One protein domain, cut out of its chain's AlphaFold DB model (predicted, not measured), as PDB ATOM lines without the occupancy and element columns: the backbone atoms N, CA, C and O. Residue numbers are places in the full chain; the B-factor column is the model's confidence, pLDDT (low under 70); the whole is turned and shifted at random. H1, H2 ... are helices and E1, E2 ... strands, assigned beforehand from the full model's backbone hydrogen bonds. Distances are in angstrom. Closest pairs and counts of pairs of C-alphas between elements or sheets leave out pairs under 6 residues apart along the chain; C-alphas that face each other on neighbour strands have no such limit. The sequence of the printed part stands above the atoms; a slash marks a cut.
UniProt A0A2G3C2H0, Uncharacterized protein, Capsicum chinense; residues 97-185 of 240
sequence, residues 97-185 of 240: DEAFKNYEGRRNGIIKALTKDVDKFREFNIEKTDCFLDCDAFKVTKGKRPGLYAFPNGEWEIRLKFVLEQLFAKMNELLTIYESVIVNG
ATOM      1  N   ASP A  97     -55.219  -6.997 -28.568       94.12
ATOM      2  CA  ASP A  97     -54.465  -8.253 -28.676       94.12
ATOM      3  C   ASP A  97     -53.206  -8.096 -29.537       94.12
ATOM      4  O   ASP A  97     -52.148  -8.635 -29.210       94.12
ATOM      5  N   GLU A  98     -53.289  -7.306 -30.610       92.88
ATOM      6  CA  GLU A  98     -52.139  -6.987 -31.457       92.88
ATOM      7  C   GLU A  98     -51.079  -6.187 -30.684       92.88
ATOM      8  O   GLU A  98     -49.886  -6.494 -30.765       92.88
ATOM      9  N   ALA A  99     -51.512  -5.217 -29.873       91.38
ATOM     10  CA  ALA A  99     -50.624  -4.441 -29.013       91.38
ATOM     11  C   ALA A  99     -49.930  -5.322 -27.959       91.38
ATOM     12  O   ALA A  99     -48.715  -5.213 -27.761       91.38
ATOM     13  N   PHE A 100     -50.668  -6.236 -27.318       94.88
ATOM     14  CA  PHE A 100     -50.100  -7.168 -26.339       94.88
ATOM     15  C   PHE A 100     -49.109  -8.142 -26.973       94.88
ATOM     16  O   PHE A 100     -48.015  -8.322 -26.438       94.88
ATOM     17  N   LYS A 101     -49.436  -8.711 -28.138       94.50
ATOM     18  CA  LYS A 101     -48.529  -9.602 -28.872       94.50
ATOM     19  C   LYS A 101     -47.242  -8.883 -29.284       94.50
ATOM     20  O   LYS A 101     -46.154  -9.449 -29.177       94.50
ATOM     21  N   ASN A 102     -47.344  -7.622 -29.710       94.31
ATOM     22  CA  ASN A 102     -46.180  -6.794 -30.025       94.31
ATOM     23  C   ASN A 102     -45.290  -6.577 -28.795       94.31
ATOM     24  O   ASN A 102     -44.078  -6.793 -28.860       94.31
ATOM     25  N   TYR A 103     -45.897  -6.201 -27.666       94.38
ATOM     26  CA  TYR A 103     -45.195  -6.010 -26.401       94.38
ATOM     27  C   TYR A 103     -44.488  -7.288 -25.932       94.38
ATOM     28  O   TYR A 103     -43.313  -7.239 -25.567       94.38
ATOM     29  N   GLU A 104     -45.176  -8.431 -25.974       96.19
ATOM     30  CA  GLU A 104     -44.624  -9.723 -25.564       96.19
ATOM     31  C   GLU A 104     -43.399 -10.099 -26.403       96.19
ATOM     32  O   GLU A 104     -42.351 -10.447 -25.852       96.19
ATOM     33  N   GLY A 105     -43.487  -9.934 -27.724       96.00
ATOM     34  CA  GLY A 105     -42.363 -10.138 -28.630       96.00
ATOM     35  C   GLY A 105     -41.161  -9.266 -28.281       96.00
ATOM     36  O   GLY A 105     -40.064  -9.777 -28.054       96.00
ATOM     37  N   ARG A 106     -41.360  -7.954 -28.127       96.56
ATOM     38  CA  ARG A 106     -40.265  -7.033 -27.778       96.56
ATOM     39  C   ARG A 106     -39.654  -7.353 -26.412       96.56
ATOM     40  O   ARG A 106     -38.433  -7.345 -26.265       96.56
ATOM     41  N   ARG A 107     -40.480  -7.690 -25.418       96.06
ATOM     42  CA  ARG A 107     -40.017  -8.129 -24.093       96.06
ATOM     43  C   ARG A 107     -39.145  -9.379 -24.200       96.06
ATOM     44  O   ARG A 107     -38.091  -9.434 -23.568       96.06
ATOM     45  N   ASN A 108     -39.554 -10.356 -25.009       97.19
ATOM     46  CA  ASN A 108     -38.781 -11.574 -25.236       97.19
ATOM     47  C   ASN A 108     -37.433 -11.276 -25.903       97.19
ATOM     48  O   ASN A 108     -36.434 -11.854 -25.485       97.19
ATOM     49  N   GLY A 109     -37.375 -10.326 -26.842       96.00
ATOM     50  CA  GLY A 109     -36.117  -9.872 -27.443       96.00
ATOM     51  C   GLY A 109     -35.157  -9.242 -26.434       96.00
ATOM     52  O   GLY A 109     -33.981  -9.597 -26.402       96.00
ATOM     53  N   ILE A 110     -35.658  -8.385 -25.536       95.56
ATOM     54  CA  ILE A 110     -34.838  -7.791 -24.464       95.56
ATOM     55  C   ILE A 110     -34.308  -8.877 -23.521       95.56
ATOM     56  O   ILE A 110     -33.124  -8.890 -23.192       95.56
ATOM     57  N   ILE A 111     -35.163  -9.812 -23.098       96.50
ATOM     58  CA  ILE A 111     -34.745 -10.918 -22.229       96.50
ATOM     59  C   ILE A 111     -33.700 -11.779 -22.937       96.50
ATOM     60  O   ILE A 111     -32.685 -12.107 -22.332       96.50
ATOM     61  N   LYS A 112     -33.913 -12.115 -24.214       97.31
ATOM     62  CA  LYS A 112     -32.976 -12.897 -25.026       97.31
ATOM     63  C   LYS A 112     -31.601 -12.220 -25.081       97.31
ATOM     64  O   LYS A 112     -30.618 -12.885 -24.767       97.31
ATOM     65  N   ALA A 113     -31.549 -10.912 -25.341       95.94
ATOM     66  CA  ALA A 113     -30.312 -10.122 -25.350       95.94
ATOM     67  C   ALA A 113     -29.558 -10.161 -24.011       95.94
ATOM     68  O   ALA A 113     -28.341 -10.305 -23.979       95.94
ATOM     69  N   LEU A 114     -30.286 -10.034 -22.897       93.88
ATOM     70  CA  LEU A 114     -29.694  -9.905 -21.561       93.88
ATOM     71  C   LEU A 114     -29.400 -11.243 -20.870       93.88
ATOM     72  O   LEU A 114     -28.728 -11.252 -19.843       93.88
ATOM     73  N   THR A 115     -29.920 -12.358 -21.391       94.88
ATOM     74  CA  THR A 115     -29.784 -13.680 -20.755       94.88
ATOM     75  C   THR A 115     -29.118 -14.707 -21.659       94.88
ATOM     76  O   THR A 115     -28.148 -15.329 -21.247       94.88
ATOM     77  N   LYS A 116     -29.622 -14.896 -22.884       97.38
ATOM     78  CA  LYS A 116     -29.158 -15.949 -23.797       97.38
ATOM     79  C   LYS A 116     -28.003 -15.485 -24.669       97.38
ATOM     80  O   LYS A 116     -27.069 -16.240 -24.890       97.38
ATOM     81  N   ASP A 117     -28.079 -14.254 -25.158       96.25
ATOM     82  CA  ASP A 117     -27.085 -13.678 -26.057       96.25
ATOM     83  C   ASP A 117     -26.204 -12.630 -25.348       96.25
ATOM     84  O   ASP A 117     -25.768 -11.660 -25.970       96.25
ATOM     85  N   VAL A 118     -25.941 -12.801 -24.044       93.56
ATOM     86  CA  VAL A 118     -25.170 -11.825 -23.252       93.56
ATOM     87  C   VAL A 118     -23.765 -11.599 -23.820       93.56
ATOM     88  O   VAL A 118     -23.287 -10.466 -23.826       93.56
ATOM     89  N   ASP A 119     -23.138 -12.643 -24.362       92.81
ATOM     90  CA  ASP A 119     -21.797 -12.560 -24.943       92.81
ATOM     91  C   ASP A 119     -21.806 -11.757 -26.244       92.81
ATOM     92  O   ASP A 119     -21.040 -10.808 -26.376       92.81
ATOM     93  N   LYS A 120     -22.768 -12.020 -27.141       90.50
ATOM     94  CA  LYS A 120     -22.969 -11.207 -28.355       90.50
ATOM     95  C   LYS A 120     -23.277  -9.759 -27.998       90.50
ATOM     96  O   LYS A 120     -22.767  -8.837 -28.624       90.50
ATOM     97  N   PHE A 121     -24.116  -9.533 -26.988       87.06
ATOM     98  CA  PHE A 121     -24.436  -8.190 -26.513       87.06
ATOM     99  C   PHE A 121     -23.188  -7.464 -25.984       87.06
ATOM    100  O   PHE A 121     -23.029  -6.265 -26.222       87.06
ATOM    101  N   ARG A 122     -22.282  -8.162 -25.288       83.88
ATOM    102  CA  ARG A 122     -20.999  -7.607 -24.826       83.88
ATOM    103  C   ARG A 122     -20.047  -7.332 -25.991       83.88
ATOM    104  O   ARG A 122     -19.520  -6.227 -26.063       83.88
ATOM    105  N   GLU A 123     -19.896  -8.272 -26.917       84.25
ATOM    106  CA  GLU A 123     -19.036  -8.158 -28.102       84.25
ATOM    107  C   GLU A 123     -19.449  -6.979 -28.993       84.25
ATOM    108  O   GLU A 123     -18.631  -6.108 -29.279       84.25
ATOM    109  N   PHE A 124     -20.746  -6.844 -29.297       79.06
ATOM    110  CA  PHE A 124     -21.278  -5.697 -30.044       79.06
ATOM    111  C   PHE A 124     -21.023  -4.356 -29.358       79.06
ATOM    112  O   PHE A 124     -20.922  -3.327 -30.031       79.06
ATOM    113  N   ASN A 125     -20.985  -4.341 -28.022       70.00
ATOM    114  CA  ASN A 125     -20.644  -3.134 -27.290       70.00
ATOM    115  C   ASN A 125     -19.154  -2.823 -27.421       70.00
ATOM    116  O   ASN A 125     -18.846  -1.652 -27.582       70.00
ATOM    117  N   ILE A 126     -18.262  -3.816 -27.393       68.94
ATOM    118  CA  ILE A 126     -16.803  -3.629 -27.489       68.94
ATOM    119  C   ILE A 126     -16.404  -3.202 -28.908       68.94
ATOM    120  O   ILE A 126     -15.889  -2.103 -29.077       68.94
ATOM    121  N   GLU A 127     -16.774  -3.971 -29.936       62.69
ATOM    122  CA  GLU A 127     -16.366  -3.724 -31.331       62.69
ATOM    123  C   GLU A 127     -16.822  -2.342 -31.842       62.69
ATOM    124  O   GLU A 127     -16.124  -1.659 -32.587       62.69
ATOM    125  N   LYS A 128     -17.992  -1.870 -31.387       61.50
ATOM    126  CA  LYS A 128     -18.499  -0.531 -31.730       61.50
ATOM    127  C   LYS A 128     -18.036   0.574 -30.778       61.50
ATOM    128  O   LYS A 128     -18.274   1.741 -31.091       61.50
ATOM    129  N   THR A 129     -17.408   0.251 -29.643       55.50
ATOM    130  CA  THR A 129     -16.781   1.240 -28.741       55.50
ATOM    131  C   THR A 129     -15.261   1.290 -28.818       55.50
ATOM    132  O   THR A 129     -14.691   2.167 -28.183       55.50
ATOM    133  N   ASP A 130     -14.599   0.509 -29.673       48.88
ATOM    134  CA  ASP A 130     -13.159   0.687 -29.933       48.88
ATOM    135  C   ASP A 130     -12.826   1.998 -30.671       48.88
ATOM    136  O   ASP A 130     -11.684   2.441 -30.674       48.88
ATOM    137  N   CYS A 131     -13.828   2.735 -31.164       48.97
ATOM    138  CA  CYS A 131     -13.662   4.153 -31.515       48.97
ATOM    139  C   CYS A 131     -13.634   5.106 -30.296       48.97
ATOM    140  O   CYS A 131     -13.620   6.325 -30.462       48.97
ATOM    141  N   PHE A 132     -13.660   4.574 -29.072       45.59
ATOM    142  CA  PHE A 132     -13.682   5.320 -27.812       45.59
ATOM    143  C   PHE A 132     -12.414   5.108 -26.970       45.59
ATOM    144  O   PHE A 132     -12.292   5.757 -25.936       45.59
ATOM    145  N   LEU A 133     -11.479   4.233 -27.367       44.94
ATOM    146  CA  LEU A 133     -10.276   3.930 -26.575       44.94
ATOM    147  C   LEU A 133      -9.044   4.799 -26.882       44.94
ATOM    148  O   LEU A 133      -8.101   4.758 -26.099       44.94
ATOM    149  N   ASP A 134      -9.098   5.720 -27.852       41.97
ATOM    150  CA  ASP A 134      -8.162   6.866 -27.916       41.97
ATOM    151  C   ASP A 134      -8.537   7.961 -26.887       41.97
ATOM    152  O   ASP A 134      -8.532   9.168 -27.151       41.97
ATOM    153  N   CYS A 135      -8.928   7.546 -25.681       42.19
ATOM    154  CA  CYS A 135      -9.414   8.411 -24.609       42.19
ATOM    155  C   CYS A 135      -8.313   8.781 -23.603       42.19
ATOM    156  O   CYS A 135      -8.511   8.643 -22.405       42.19
ATOM    157  N   ASP A 136      -7.217   9.364 -24.094       42.91
ATOM    158  CA  ASP A 136      -6.475  10.402 -23.349       42.91
ATOM    159  C   ASP A 136      -6.814  11.821 -23.852       42.91
ATOM    160  O   ASP A 136      -6.457  12.827 -23.241       42.91
ATOM    161  N   ALA A 137      -7.618  11.934 -24.916       41.25
ATOM    162  CA  ALA A 137      -8.176  13.194 -25.401       41.25
ATOM    163  C   ALA A 137      -9.710  13.164 -25.303       41.25
ATOM    164  O   ALA A 137     -10.424  13.099 -26.302       41.25
ATOM    165  N   PHE A 138     -10.233  13.194 -24.072       40.16
ATOM    166  CA  PHE A 138     -11.654  13.034 -23.726       40.16
ATOM    167  C   PHE A 138     -12.539  14.223 -24.169       40.16
ATOM    168  O   PHE A 138     -13.239  14.849 -23.374       40.16
ATOM    169  N   LYS A 139     -12.597  14.516 -25.473       43.59
ATOM    170  CA  LYS A 139     -13.815  15.042 -26.097       43.59
ATOM    171  C   LYS A 139     -14.700  13.845 -26.399       43.59
ATOM    172  O   LYS A 139     -14.846  13.446 -27.549       43.59
ATOM    173  N   VAL A 140     -15.317  13.288 -25.356       45.38
ATOM    174  CA  VAL A 140     -16.492  12.430 -25.534       45.38
ATOM    175  C   VAL A 140     -17.466  13.227 -26.369       45.38
ATOM    176  O   VAL A 140     -18.082  14.182 -25.891       45.38
ATOM    177  N   THR A 141     -17.561  12.884 -27.645       47.84
ATOM    178  CA  THR A 141     -18.571  13.426 -28.534       47.84
ATOM    179  C   THR A 141     -19.892  12.966 -27.930       47.84
ATOM    180  O   THR A 141     -20.286  11.809 -28.042       47.84
ATOM    181  N   LYS A 142     -20.532  13.871 -27.181       52.38
ATOM    182  CA  LYS A 142     -21.677  13.655 -26.277       52.38
ATOM    183  C   LYS A 142     -22.930  13.028 -26.922       52.38
ATOM    184  O   LYS A 142     -23.948  12.930 -26.250       52.38
ATOM    185  N   GLY A 143     -22.899  12.602 -28.182       56.03
ATOM    186  CA  GLY A 143     -24.108  12.344 -28.964       56.03
ATOM    187  C   GLY A 143     -24.503  10.882 -29.181       56.03
ATOM    188  O   GLY A 143     -25.687  10.605 -29.341       56.03
ATOM    189  N   LYS A 144     -23.575   9.914 -29.209       62.03
ATOM    190  CA  LYS A 144     -23.869   8.618 -29.861       62.03
ATOM    191  C   LYS A 144     -23.705   7.421 -28.935       62.03
ATOM    192  O   LYS A 144     -22.787   6.625 -29.081       62.03
ATOM    193  N   ARG A 145     -24.625   7.270 -27.978       67.81
ATOM    194  CA  ARG A 145     -24.723   6.018 -27.211       67.81
ATOM    195  C   ARG A 145     -25.479   4.966 -28.034       67.81
ATOM    196  O   ARG A 145     -26.561   5.289 -28.541       67.81
ATOM    197  N   PRO A 146     -24.950   3.737 -28.176       79.94
ATOM    198  CA  PRO A 146     -25.714   2.639 -28.752       79.94
ATOM    199  C   PRO A 146     -26.975   2.383 -27.916       79.94
ATOM    200  O   PRO A 146     -26.958   2.490 -26.690       79.94
ATOM    201  N   GLY A 147     -28.087   2.092 -28.587       84.94
ATOM    202  CA  GLY A 147     -29.353   1.713 -27.969       84.94
ATOM    203  C   GLY A 147     -29.710   0.273 -28.315       84.94
ATOM    204  O   GLY A 147     -29.571  -0.138 -29.467       84.94
ATOM    205  N   LEU A 148     -30.196  -0.474 -27.323       90.44
ATOM    206  CA  LEU A 148     -30.812  -1.781 -27.532       90.44
ATOM    207  C   LEU A 148     -32.224  -1.588 -28.096       90.44
ATOM    208  O   LEU A 148     -33.056  -0.927 -27.474       90.44
ATOM    209  N   TYR A 149     -32.487  -2.168 -29.263       93.12
ATOM    210  CA  TYR A 149     -33.802  -2.214 -29.892       93.12
ATOM    211  C   TYR A 149     -34.278  -3.667 -29.942       93.12
ATOM    212  O   TYR A 149     -33.507  -4.563 -30.272       93.12
ATOM    213  N   ALA A 150     -35.541  -3.911 -29.599       94.81
ATOM    214  CA  ALA A 150     -36.146  -5.240 -29.643       94.81
ATOM    215  C   ALA A 150     -37.378  -5.228 -30.541       94.81
ATOM    216  O   ALA A 150     -38.168  -4.281 -30.504       94.81
ATOM    217  N   PHE A 151     -37.541  -6.285 -31.327       95.25
ATOM    218  CA  PHE A 151     -38.565  -6.425 -32.350       95.25
ATOM    219  C   PHE A 151     -39.770  -7.244 -31.860       95.25
ATOM    220  O   PHE A 151     -39.636  -8.080 -30.966       95.25
ATOM    221  N   PRO A 152     -40.955  -7.071 -32.476       95.19
ATOM    222  CA  PRO A 152     -42.160  -7.838 -32.136       95.19
ATOM    223  C   PRO A 152     -42.049  -9.354 -32.366       95.19
ATOM    224  O   PRO A 152     -42.895 -10.106 -31.900       95.19
ATOM    225  N   ASN A 153     -41.036  -9.816 -33.097       96.19
ATOM    226  CA  ASN A 153     -40.775 -11.239 -33.327       96.19
ATOM    227  C   ASN A 153     -39.879 -11.879 -32.248       96.19
ATOM    228  O   ASN A 153     -39.610 -13.072 -32.329       96.19
ATOM    229  N   GLY A 154     -39.412 -11.119 -31.248       96.31
ATOM    230  CA  GLY A 154     -38.491 -11.629 -30.228       96.31
ATOM    231  C   GLY A 154     -37.010 -11.525 -30.583       96.31
ATOM    232  O   GLY A 154     -36.176 -11.983 -29.804       96.31
ATOM    233  N   GLU A 155     -36.666 -10.914 -31.716       97.00
ATOM    234  CA  GLU A 155     -35.282 -10.575 -32.042       97.00
ATOM    235  C   GLU A 155     -34.884  -9.216 -31.461       97.00
ATOM    236  O   GLU A 155     -35.723  -8.410 -31.045       97.00
ATOM    237  N   TRP A 156     -33.582  -8.957 -31.406       96.00
ATOM    238  CA  TRP A 156     -33.016  -7.730 -30.859       96.00
ATOM    239  C   TRP A 156     -31.793  -7.290 -31.666       96.00
ATOM    240  O   TRP A 156     -31.155  -8.094 -32.339       96.00
ATOM    241  N   GLU A 157     -31.469  -6.003 -31.607       93.38
ATOM    242  CA  GLU A 157     -30.305  -5.421 -32.273       93.38
ATOM    243  C   GLU A 157     -29.775  -4.203 -31.501       93.38
ATOM    244  O   GLU A 157     -30.505  -3.539 -30.760       93.38
ATOM    245  N   ILE A 158     -28.502  -3.865 -31.713       89.88
ATOM    246  CA  ILE A 158     -27.909  -2.621 -31.213       89.88
ATOM    247  C   ILE A 158     -27.854  -1.598 -32.343       89.88
ATOM    248  O   ILE A 158     -27.047  -1.723 -33.271       89.88
ATOM    249  N   ARG A 159     -28.665  -0.542 -32.237       83.75
ATOM    250  CA  ARG A 159     -28.611   0.601 -33.156       83.75
ATOM    251  C   ARG A 159     -27.820   1.742 -32.539       83.75
ATOM    252  O   ARG A 159     -28.105   2.198 -31.432       83.75
ATOM    253  N   LEU A 160     -26.862   2.271 -33.294       75.75
ATOM    254  CA  LEU A 160     -26.295   3.583 -33.000       75.75
ATOM    255  C   LEU A 160     -27.376   4.627 -33.297       75.75
ATOM    256  O   LEU A 160     -27.918   4.659 -34.405       75.75
ATOM    257  N   LYS A 161     -27.712   5.482 -32.322       63.44
ATOM    258  CA  LYS A 161     -28.562   6.657 -32.565       63.44
ATOM    259  C   LYS A 161     -27.792   7.640 -33.453       63.44
ATOM    260  O   LYS A 161     -27.194   8.588 -32.971       63.44
ATOM    261  N   PHE A 162     -27.785   7.391 -34.758       55.25
ATOM    262  CA  PHE A 162     -27.350   8.360 -35.767       55.25
ATOM    263  C   PHE A 162     -28.545   9.081 -36.405       55.25
ATOM    264  O   PHE A 162     -28.400  10.138 -37.009       55.25
ATOM    265  N   VAL A 163     -29.745   8.518 -36.238       51.28
ATOM    266  CA  VAL A 163     -30.922   8.906 -37.018       51.28
ATOM    267  C   VAL A 163     -31.690  10.061 -36.387       51.28
ATOM    268  O   VAL A 163     -32.226  10.877 -37.120       51.28
ATOM    269  N   LEU A 164     -31.727  10.191 -35.057       51.72
ATOM    270  CA  LEU A 164     -32.591  11.198 -34.427       51.72
ATOM    271  C   LEU A 164     -32.160  12.633 -34.741       51.72
ATOM    272  O   LEU A 164     -33.027  13.430 -35.053       51.72
ATOM    273  N   GLU A 165     -30.866  12.956 -34.731       54.34
ATOM    274  CA  GLU A 165     -30.397  14.324 -35.011       54.34
ATOM    275  C   GLU A 165     -30.602  14.721 -36.480       54.34
ATOM    276  O   GLU A 165     -31.093  15.812 -36.752       54.34
ATOM    277  N   GLN A 166     -30.316  13.825 -37.433       52.81
ATOM    278  CA  GLN A 166     -30.577  14.079 -38.857       52.81
ATOM    279  C   GLN A 166     -32.071  14.147 -39.175       52.81
ATOM    280  O   GLN A 166     -32.487  14.942 -40.013       52.81
ATOM    281  N   LEU A 167     -32.886  13.326 -38.509       52.28
ATOM    282  CA  LEU A 167     -34.337  13.376 -38.645       52.28
ATOM    283  C   LEU A 167     -34.886  14.675 -38.038       52.28
ATOM    284  O   LEU A 167     -35.769  15.282 -38.627       52.28
ATOM    285  N   PHE A 168     -34.337  15.134 -36.908       53.06
ATOM    286  CA  PHE A 168     -34.713  16.404 -36.278       53.06
ATOM    287  C   PHE A 168     -34.317  17.608 -37.141       53.06
ATOM    288  O   PHE A 168     -35.125  18.510 -37.329       53.06
ATOM    289  N   ALA A 169     -33.115  17.593 -37.726       61.34
ATOM    290  CA  ALA A 169     -32.666  18.614 -38.670       61.34
ATOM    291  C   ALA A 169     -33.580  18.676 -39.905       61.34
ATOM    292  O   ALA A 169     -34.098  19.742 -40.226       61.34
ATOM    293  N   LYS A 170     -33.880  17.524 -40.522       53.69
ATOM    294  CA  LYS A 170     -34.813  17.441 -41.659       53.69
ATOM    295  C   LYS A 170     -36.242  17.858 -41.299       53.69
ATOM    296  O   LYS A 170     -36.921  18.468 -42.114       53.69
ATOM    297  N   MET A 171     -36.718  17.549 -40.090       50.31
ATOM    298  CA  MET A 171     -38.049  17.974 -39.630       50.31
ATOM    299  C   MET A 171     -38.123  19.486 -39.402       50.31
ATOM    300  O   MET A 171     -39.131  20.094 -39.756       50.31
ATOM    301  N   ASN A 172     -37.062  20.097 -38.874       62.53
ATOM    302  CA  ASN A 172     -36.996  21.547 -38.719       62.53
ATOM    303  C   ASN A 172     -36.962  22.258 -40.081       62.53
ATOM    304  O   ASN A 172     -37.691  23.227 -40.254       62.53
ATOM    305  N   GLU A 173     -36.225  21.738 -41.070       67.88
ATOM    306  CA  GLU A 173     -36.247  22.272 -42.444       67.88
ATOM    307  C   GLU A 173     -37.653  22.226 -43.067       67.88
ATOM    308  O   GLU A 173     -38.106  23.203 -43.666       67.88
ATOM    309  N   LEU A 174     -38.385  21.120 -42.892       57.94
ATOM    310  CA  LEU A 174     -39.749  20.979 -43.415       57.94
ATOM    311  C   LEU A 174     -40.756  21.898 -42.709       57.94
ATOM    312  O   LEU A 174     -41.660  22.429 -43.359       57.94
ATOM    313  N   LEU A 175     -40.599  22.111 -41.399       57.91
ATOM    314  CA  LEU A 175     -41.442  23.031 -40.635       57.91
ATOM    315  C   LEU A 175     -41.233  24.482 -41.097       57.91
ATOM    316  O   LEU A 175     -42.206  25.205 -41.304       57.91
ATOM    317  N   THR A 176     -39.983  24.874 -41.362       59.12
ATOM    318  CA  THR A 176     -39.646  26.198 -41.909       59.12
ATOM    319  C   THR A 176     -40.260  26.425 -43.295       59.12
ATOM    320  O   THR A 176     -40.773  27.511 -43.576       59.12
ATOM    321  N   ILE A 177     -40.281  25.401 -44.157       59.12
ATOM    322  CA  ILE A 177     -40.921  25.493 -45.479       59.12
ATOM    323  C   ILE A 177     -42.432  25.734 -45.337       59.12
ATOM    324  O   ILE A 177     -42.971  26.618 -46.005       59.12
ATOM    325  N   TYR A 178     -43.116  25.013 -44.444       50.78
ATOM    326  CA  TYR A 178     -44.564  25.154 -44.248       50.78
ATOM    327  C   TYR A 178     -44.961  26.554 -43.751       50.78
ATOM    328  O   TYR A 178     -45.907  27.153 -44.269       50.78
ATOM    329  N   GLU A 179     -44.206  27.117 -42.806       58.78
ATOM    330  CA  GLU A 179     -44.445  28.475 -42.305       58.78
ATOM    331  C   GLU A 179     -44.227  29.536 -43.393       58.78
ATOM    332  O   GLU A 179     -45.048  30.445 -43.536       58.78
ATOM    333  N   SER A 180     -43.195  29.383 -44.235       59.78
ATOM    334  CA  SER A 180     -42.946  30.310 -45.349       59.78
ATOM    335  C   SER A 180     -44.080  30.329 -46.385       59.78
ATOM    336  O   SER A 180     -44.446  31.393 -46.887       59.78
ATOM    337  N   VAL A 181     -44.706  29.179 -46.666       61.03
ATOM    338  CA  VAL A 181     -45.824  29.078 -47.620       61.03
ATOM    339  C   VAL A 181     -47.096  29.717 -47.057       61.03
ATOM    340  O   VAL A 181     -47.802  30.420 -47.781       61.03
ATOM    341  N   ILE A 182     -47.374  29.546 -45.760       59.25
ATOM    342  CA  ILE A 182     -48.547  30.155 -45.111       59.25
ATOM    343  C   ILE A 182     -48.417  31.679 -45.022       59.25
ATOM    344  O   ILE A 182     -49.407  32.390 -45.206       59.25
ATOM    345  N   VAL A 183     -47.218  32.196 -44.742       58.59
ATOM    346  CA  VAL A 183     -46.979  33.646 -44.664       58.59
ATOM    347  C   VAL A 183     -47.057  34.289 -46.052       58.59
ATOM    348  O   VAL A 183     -47.649  35.356 -46.196       58.59
ATOM    349  N   ASN A 184     -46.559  33.616 -47.091       54.78
ATOM    350  CA  ASN A 184     -46.605  34.141 -48.456       54.78
ATOM    351  C   ASN A 184     -48.002  34.051 -49.095       54.78
ATOM    352  O   ASN A 184     -48.381  34.953 -49.838       54.78
ATOM    353  N   GLY A 185     -48.805  33.034 -48.759       50.78
ATOM    354  CA  GLY A 185     -50.184  32.908 -49.254       50.78
ATOM    355  C   GLY A 185     -51.125  34.007 -48.744       50.78
ATOM    356  O   GLY A 185     -51.978  34.487 -49.487       50.78
TER     357      GLY A 185
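This is residues 97 to 185 of the 240 residues of an uncharacterized protein of Capsicum chinense (UniProt A0A2G3C2H0). A small flat body is made of two helices, H1 and H2, that meet at a corner, with the short strand hairpin E1 and E2 set in the angle between them. From this body two parts stick out: residues 166 to 185 of H3, as a long straight arm, and residues 133 to 139, the far part of a wide loop. The printed part has 89 residues with three named helices and two named strands, in the order H1, H2, E1, E2, H3; the two strands make one antiparallel sheet, and the class is mostly helix. The whole is extended, with a radius of gyration of the C-alphas of 19.3 A and spans of 59 by 52 by 12 A.

The printed part begins with H1, residues 97 to 115, 26.5 A long from C-alpha 97 at (-54.465, -8.253, -28.676) to C-alpha 115. H2, residues 118 to 127, measures 14.4 A. Residues 128 to 145 hold no named element. E1, residues 146 to 150, begins with C-alpha 146 at (-25.714, 2.639, -28.752) and is 13.1 A long; E2, residues 156 to 160, is 13.3 A long. H3, residues 163 to 185, is the longest helix, 33.1 A, and ends with C-alpha 185 at (-50.184, 32.908, -49.254).

H1 and H2 are close but not clearly touching, with the C-alphas of Ala 113 and Phe 121 closest at 6.3 A. Their lines are about perpendicular, at 74 degrees. H1 comes closest to E1 at the C-alphas of Arg 106 and Ala 150, 4.9 A apart, and to E2 at those of Gly 109 and Trp 156, 5.1 A apart. The closest C-alphas of H2 and E2 are those of Phe 124 and Ile 158, 7.4 A apart. E1 and E2 form a hairpin, antiparallel at 152 degrees, with N 147 and O 159 at 2.8 A and N 159 and O 147 at 2.9 A, both within hydrogen-bond range. H3 is apart from H1, H2 and E1. In H1, H2 and H3 every O i to N i+4 pair is within hydrogen-bond range.

The C-alphas farthest apart are those of Lys 116 and Gly 185, 59.0 A. Without the two stretches that stand free, the body spans 43 by 29 by 12 A. The printed part has no cut. The link from H2 to E1, 18 residues, is long; the links H1 to H2, E1 to E2 and E2 to H3 are tight. The mean pLDDT of the printed part is 72.8, and residues 126 to 145 and 161 to 185 are under 70; the mean of H3 is 56.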